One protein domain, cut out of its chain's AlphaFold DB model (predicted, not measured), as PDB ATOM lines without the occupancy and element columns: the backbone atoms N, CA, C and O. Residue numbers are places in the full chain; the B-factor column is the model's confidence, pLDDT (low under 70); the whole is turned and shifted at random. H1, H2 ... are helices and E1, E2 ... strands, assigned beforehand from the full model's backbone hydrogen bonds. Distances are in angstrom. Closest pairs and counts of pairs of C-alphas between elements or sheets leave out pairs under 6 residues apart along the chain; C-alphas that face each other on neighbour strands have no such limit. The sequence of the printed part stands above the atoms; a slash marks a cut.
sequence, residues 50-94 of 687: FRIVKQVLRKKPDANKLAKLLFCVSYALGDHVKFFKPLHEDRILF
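AT A GLANCE: This is residues 50 to 94 of the 687 residues of an uncharacterized protein of Absidia repens (UniProt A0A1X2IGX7). The printed part is a flat, open zigzag of two hairpins: H1 and H2 run side by side as a helical hairpin, and a small two-strand hairpin, E1 and E2, stands off from them beyond H2. Residues 58 to 64, of which 58 belongs to H1 and 63 and 64 to H2, stand free, as do residues 75 to 80, of which 75 and 76 belong to H2, and residues 86 to 91, of which 91 belongs to E2. The printed part has 45 residues, with two named helices and then two named strands in the order H1, H2, E1, E2; the sheet, E1 - E2, is antiparallel and the class is mixed, helices and strands. The whole is loose, with a radius of gyration of the C-alphas of 12.5 A and spans of 31 by 25 by 12 A.

IN THESE COORDINATES: Find C-alpha 50 at (4.972, -27.810, -46.258); from there H1, residues 50 to 58, runs 12.3 A. Look next at C-alpha 63 at (2.472, -27.978, -29.338), where H2, residues 63 to 76, begins its 19.6 A. E1 is residues 82 to 84, 6.9 A long, and E2 is residues 91 to 94, 9.8 A long, ending at C-alpha 94 at (-12.669, -17.555, -39.510).

HOW THE PARTS SIT: H1 and H2 touch, and H2 does so with residues 65 to 69 alone; the closest C-alphas are those of Val 53 and Leu 69, 7.6 A apart. They run opposite ways at a shallow tilt of 14 degrees. In both helices every O i to N i+4 pair is within hydrogen-bond range. In the hairpin of E1 and E2 the directions differ by 158 degrees, antiparallel; look for N 84 and O 93 at 2.8 A and N 93 and O 84 at 2.9 A, both within hydrogen-bond range. H1 is apart from E1 and E2, and H2 is apart from E2.

THE WHOLE: The two C-alphas farthest apart are those of Arg 51 and His 88, 33.2 A. The printed part has no cut. The links H1 to H2 and H2 to E1 are tight, and E1 to E2 is short. The mean pLDDT of the printed part is 74.3; look at residue 59 and residues 76 to 82 for values under 70.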
ATOM      1  N   PHE A  50       5.378 -26.454 -46.628       77.06
ATOM      2  CA  PHE A  50       4.972 -27.810 -46.258       77.06
ATOM      3  C   PHE A  50       6.155 -28.663 -45.770       77.06
ATOM      4  O   PHE A  50       6.040 -29.398 -44.781       77.06
ATOM      5  N   ARG A  51       7.323 -28.558 -46.417       81.38
ATOM      6  CA  ARG A  51       8.555 -29.249 -45.993       81.38
ATOM      7  C   ARG A  51       9.023 -28.773 -44.621       81.38
ATOM      8  O   ARG A  51       9.370 -29.618 -43.793       81.38
ATOM      9  N   ILE A  52       8.985 -27.466 -44.360       78.25
ATOM     10  CA  ILE A  52       9.345 -26.869 -43.067       78.25
ATOM     11  C   ILE A  52       8.409 -27.386 -41.970       78.25
ATOM     12  O   ILE A  52       8.884 -27.910 -40.959       78.25
ATOM     13  N   VAL A  53       7.089 -27.352 -42.193       78.62
ATOM     14  CA  VAL A  53       6.087 -27.892 -41.253       78.62
ATOM     15  C   VAL A  53       6.343 -29.376 -40.976       78.62
ATOM     16  O   VAL A  53       6.440 -29.794 -39.820       78.62
ATOM     17  N   LYS A  54       6.551 -30.184 -42.021       77.56
ATOM     18  CA  LYS A  54       6.827 -31.624 -41.895       77.56
ATOM     19  C   LYS A  54       8.132 -31.910 -41.147       77.56
ATOM     20  O   LYS A  54       8.216 -32.880 -40.390       77.56
ATOM     21  N   GLN A  55       9.158 -31.084 -41.338       79.25
ATOM     22  CA  GLN A  55      10.439 -31.215 -40.647       79.25
ATOM     23  C   GLN A  55      10.333 -30.848 -39.162       79.25
ATOM     24  O   GLN A  55      10.928 -31.534 -38.326       79.25
ATOM     25  N   VAL A  56       9.548 -29.819 -38.828       74.50
ATOM     26  CA  VAL A  56       9.250 -29.434 -37.441       74.50
ATOM     27  C   VAL A  56       8.464 -30.543 -36.735       74.50
ATOM     28  O   VAL A  56       8.844 -30.941 -35.635       74.50
ATOM     29  N   LEU A  57       7.455 -31.125 -37.393       73.50
ATOM     30  CA  LEU A  57       6.655 -32.229 -36.845       73.50
ATOM     31  C   LEU A  57       7.468 -33.512 -36.609       73.50
ATOM     32  O   LEU A  57       7.233 -34.227 -35.638       73.50
ATOM     33  N   ARG A  58       8.468 -33.802 -37.454       80.06
ATOM     34  CA  ARG A  58       9.326 -34.994 -37.312       80.06
ATOM     35  C   ARG A  58      10.299 -34.928 -36.131       80.06
ATOM     36  O   ARG A  58      10.734 -35.973 -35.659       80.06
ATOM     37  N   LYS A  59      10.665 -33.739 -35.638       69.75
ATOM     38  CA  LYS A  59      11.703 -33.562 -34.599       69.75
ATOM     39  C   LYS A  59      11.168 -33.531 -33.155       69.75
ATOM     40  O   LYS A  59      11.770 -32.890 -32.298       69.75
ATOM     41  N   LYS A  60      10.125 -34.320 -32.875       75.50
ATOM     42  CA  LYS A  60       9.240 -34.288 -31.691       75.50
ATOM     43  C   LYS A  60       8.177 -33.188 -31.823       75.50
ATOM     44  O   LYS A  60       8.534 -32.009 -31.738       75.50
ATOM     45  N   PRO A  61       6.898 -33.551 -32.023       70.75
ATOM     46  CA  PRO A  61       5.818 -32.581 -32.110       70.75
ATOM     47  C   PRO A  61       5.645 -31.912 -30.744       70.75
ATOM     48  O   PRO A  61       5.206 -32.528 -29.779       70.75
ATOM     49  N   ASP A  62       6.046 -30.650 -30.664       81.69
ATOM     50  CA  ASP A  62       5.842 -29.790 -29.506       81.69
ATOM     51  C   ASP A  62       4.735 -28.800 -29.867       81.69
ATOM     52  O   ASP A  62       4.879 -28.023 -30.818       81.69
ATOM     53  N   ALA A  63       3.629 -28.841 -29.121       77.56
ATOM     54  CA  ALA A  63       2.472 -27.978 -29.338       77.56
ATOM     55  C   ALA A  63       2.863 -26.491 -29.351       77.56
ATOM     56  O   ALA A  63       2.303 -25.710 -30.116       77.56
ATOM     57  N   ASN A  64       3.886 -26.107 -28.580       76.69
ATOM     58  CA  ASN A  64       4.365 -24.732 -28.501       76.69
ATOM     59  C   ASN A  64       5.111 -24.306 -29.782       76.69
ATOM     60  O   ASN A  64       4.951 -23.188 -30.269       76.69
ATOM     61  N   LYS A  65       5.886 -25.214 -30.393       75.88
ATOM     62  CA  LYS A  65       6.552 -24.966 -31.687       75.88
ATOM     63  C   LYS A  65       5.561 -24.945 -32.842       75.88
ATOM     64  O   LYS A  65       5.706 -24.117 -33.735       75.88
ATOM     65  N   LEU A  66       4.562 -25.825 -32.810       78.62
ATOM     66  CA  LEU A  66       3.516 -25.866 -33.827       78.62
ATOM     67  C   LEU A  66       2.650 -24.602 -33.779       78.62
ATOM     68  O   LEU A  66       2.398 -24.010 -34.820       78.62
ATOM     69  N   ALA A  67       2.280 -24.140 -32.581       76.38
ATOM     70  CA  ALA A  67       1.554 -22.886 -32.395       76.38
ATOM     71  C   ALA A  67       2.359 -21.670 -32.882       76.38
ATOM     72  O   ALA A  67       1.809 -20.816 -33.570       76.38
ATOM     73  N   LYS A  68       3.669 -21.611 -32.600       78.00
ATOM     74  CA  LYS A  68       4.556 -20.551 -33.115       78.00
ATOM     75  C   LYS A  68       4.679 -20.582 -34.635       78.00
ATOM     76  O   LYS A  68       4.641 -19.532 -35.256       78.00
ATOM     77  N   LEU A  69       4.796 -21.769 -35.230       78.88
ATOM     78  CA  LEU A  69       4.862 -21.921 -36.682       78.88
ATOM     79  C   LEU A  69       3.546 -21.500 -37.343       78.88
ATOM     80  O   LEU A  69       3.570 -20.730 -38.295       78.88
ATOM     81  N   LEU A  70       2.407 -21.938 -36.799       76.94
ATOM     82  CA  LEU A  70       1.079 -21.539 -37.266       76.94
ATOM     83  C   LEU A  70       0.869 -20.026 -37.135       76.94
ATOM     84  O   LEU A  70       0.360 -19.401 -38.062       76.94
ATOM     85  N   PHE A  71       1.305 -19.431 -36.023       77.12
ATOM     86  CA  PHE A  71       1.294 -17.983 -35.827       77.12
ATOM     87  C   PHE A  71       2.167 -17.275 -36.866       77.12
ATOM     88  O   PHE A  71       1.693 -16.343 -37.496       77.12
ATOM     89  N   CYS A  72       3.402 -17.732 -37.104       75.62
ATOM     90  CA  CYS A  72       4.287 -17.149 -38.113       75.62
ATOM     91  C   CYS A  72       3.708 -17.241 -39.529       75.62
ATOM     92  O   CYS A  72       3.831 -16.279 -40.274       75.62
ATOM     93  N   VAL A  73       3.062 -18.356 -39.890       76.31
ATOM     94  CA  VAL A  73       2.385 -18.510 -41.189       76.31
ATOM     95  C   VAL A  73       1.195 -17.561 -41.289       76.31
ATOM     96  O   VAL A  73       1.099 -16.808 -42.246       76.31
ATOM     97  N   SER A  74       0.336 -17.533 -40.270       72.06
ATOM     98  CA  SER A  74      -0.845 -16.657 -40.242       72.06
ATOM     99  C   SER A  74      -0.467 -15.171 -40.229       72.06
ATOM    100  O   SER A  74      -1.166 -14.351 -40.807       72.06
ATOM    101  N   TYR A  75       0.649 -14.825 -39.583       71.50
ATOM    102  CA  TYR A  75       1.207 -13.474 -39.534       71.50
ATOM    103  C   TYR A  75       1.890 -13.078 -40.851       71.50
ATOM    104  O   TYR A  75       1.777 -11.934 -41.274       71.50
ATOM    105  N   ALA A  76       2.596 -14.010 -41.503       66.12
ATOM    106  CA  ALA A  76       3.256 -13.775 -42.789       66.12
ATOM    107  C   ALA A  76       2.258 -13.644 -43.948       66.12
ATOM    108  O   ALA A  76       2.487 -12.857 -44.858       66.12
ATOM    109  N   LEU A  77       1.133 -14.358 -43.884       66.25
ATOM    110  CA  LEU A  77      -0.002 -14.237 -44.807       66.25
ATOM    111  C   LEU A  77      -0.875 -12.991 -44.521       66.25
ATOM    112  O   LEU A  77      -2.076 -13.018 -44.765       66.25
ATOM    113  N   GLY A  78      -0.286 -11.948 -43.930       58.97
ATOM    114  CA  GLY A  78      -0.952 -10.850 -43.229       58.97
ATOM    115  C   GLY A  78      -2.226 -10.264 -43.867       58.97
ATOM    116  O   GLY A  78      -2.335 -10.094 -45.076       58.97
ATOM    117  N   ASP A  79      -3.143  -9.895 -42.966       51.75
ATOM    118  CA  ASP A  79      -4.305  -8.994 -43.070       51.75
ATOM    119  C   ASP A  79      -5.626  -9.405 -43.746       51.75
ATOM    120  O   ASP A  79      -6.605  -8.672 -43.583       51.75
ATOM    121  N   HIS A  80      -5.776 -10.596 -44.335       56.03
ATOM    122  CA  HIS A  80      -7.098 -11.007 -44.865       56.03
ATOM    123  C   HIS A  80      -7.828 -12.103 -44.085       56.03
ATOM    124  O   HIS A  80      -9.041 -12.244 -44.220       56.03
ATOM    125  N   VAL A  81      -7.151 -12.830 -43.193       57.22
ATOM    126  CA  VAL A  81      -7.804 -13.891 -42.413       57.22
ATOM    127  C   VAL A  81      -8.125 -13.391 -41.008       57.22
ATOM    128  O   VAL A  81      -7.358 -13.579 -40.061       57.22
ATOM    129  N   LYS A  82      -9.287 -12.750 -40.851       62.66
ATOM    130  CA  LYS A  82      -9.803 -12.389 -39.524       62.66
ATOM    131  C   LYS A  82     -10.313 -13.646 -38.839       62.66
ATOM    132  O   LYS A  82     -11.289 -14.253 -39.276       62.66
ATOM    133  N   PHE A  83      -9.675 -14.035 -37.741       72.75
ATOM    134  CA  PHE A  83     -10.158 -15.135 -36.917       72.75
ATOM    135  C   PHE A  83     -10.439 -14.689 -35.484       72.75
ATOM    136  O   PHE A  83      -9.763 -13.829 -34.924       72.75
ATOM    137  N   PHE A  84     -11.462 -15.289 -34.886       76.88
ATOM    138  CA  PHE A  84     -11.889 -15.055 -33.515       76.88
ATOM    139  C   PHE A  84     -12.011 -16.400 -32.799       76.88
ATOM    140  O   PHE A  84     -12.670 -17.316 -33.291       76.88
ATOM    141  N   LYS A  85     -11.372 -16.532 -31.632       81.75
ATOM    142  CA  LYS A  85     -11.545 -17.683 -30.735       81.75
ATOM    143  C   LYS A  85     -12.389 -17.236 -29.535       81.75
ATOM    144  O   LYS A  85     -11.861 -16.504 -28.695       81.75
ATOM    145  N   PRO A  86     -13.665 -17.647 -29.439       79.75
ATOM    146  CA  PRO A  86     -14.495 -17.333 -28.284       79.75
ATOM    147  C   PRO A  86     -13.882 -17.891 -26.993       79.75
ATOM    148  O   PRO A  86     -13.354 -19.008 -26.963       79.75
ATOM    149  N   LEU A  87     -13.935 -17.101 -25.919       75.69
ATOM    150  CA  LEU A  87     -13.511 -17.539 -24.589       75.69
ATOM    151  C   LEU A  87     -14.338 -18.767 -24.175       75.69
ATOM    152  O   LEU A  87     -15.562 -18.743 -24.264       75.69
ATOM    153  N   HIS A  88     -13.655 -19.819 -23.715       79.06
ATOM    154  CA  HIS A  88     -14.236 -21.089 -23.246       79.06
ATOM    155  C   HIS A  88     -14.834 -22.016 -24.315       79.06
ATOM    156  O   HIS A  88     -15.462 -23.013 -23.964       79.06
ATOM    157  N   GLU A  89     -14.593 -21.756 -25.602       80.69
ATOM    158  CA  GLU A  89     -15.034 -22.648 -26.673       80.69
ATOM    159  C   GLU A  89     -13.863 -23.355 -27.374       80.69
ATOM    160  O   GLU A  89     -12.835 -22.756 -27.705       80.69
ATOM    161  N   ASP A  90     -14.047 -24.643 -27.677       82.31
ATOM    162  CA  ASP A  90     -13.099 -25.456 -28.452       82.31
ATOM    163  C   ASP A  90     -13.259 -25.228 -29.962       82.31
ATOM    164  O   ASP A  90     -13.278 -26.172 -30.756       82.31
ATOM    165  N   ARG A  91     -13.430 -23.977 -30.394       76.44
ATOM    166  CA  ARG A  91     -13.546 -23.643 -31.817       76.44
ATOM    167  C   ARG A  91     -12.906 -22.307 -32.156       76.44
ATOM    168  O   ARG A  91     -12.924 -21.372 -31.362       76.44
ATOM    169  N   ILE A  92     -12.335 -22.236 -33.351       79.06
ATOM    170  CA  ILE A  92     -11.798 -21.021 -33.961       79.06
ATOM    171  C   ILE A  92     -12.709 -20.665 -35.133       79.06
ATOM    172  O   ILE A  92     -12.987 -21.516 -35.980       79.06
ATOM    173  N   LEU A  93     -13.196 -19.427 -35.153       76.38
ATOM    174  CA  LEU A  93     -14.063 -18.887 -36.195       76.38
ATOM    175  C   LEU A  93     -13.218 -18.054 -37.154       76.38
ATOM    176  O   LEU A  93     -12.526 -17.146 -36.707       76.38
ATOM    177  N   PHE A  94     -13.305 -18.326 -38.447       74.56
ATOM    178  CA  PHE A  94     -12.669 -17.555 -39.510       74.56
ATOM    179  C   PHE A  94     -13.758 -16.783 -40.256       74.56
ATOM    180  O   PHE A  94     -14.723 -17.386 -40.733       74.56
TER     181      PHE A  94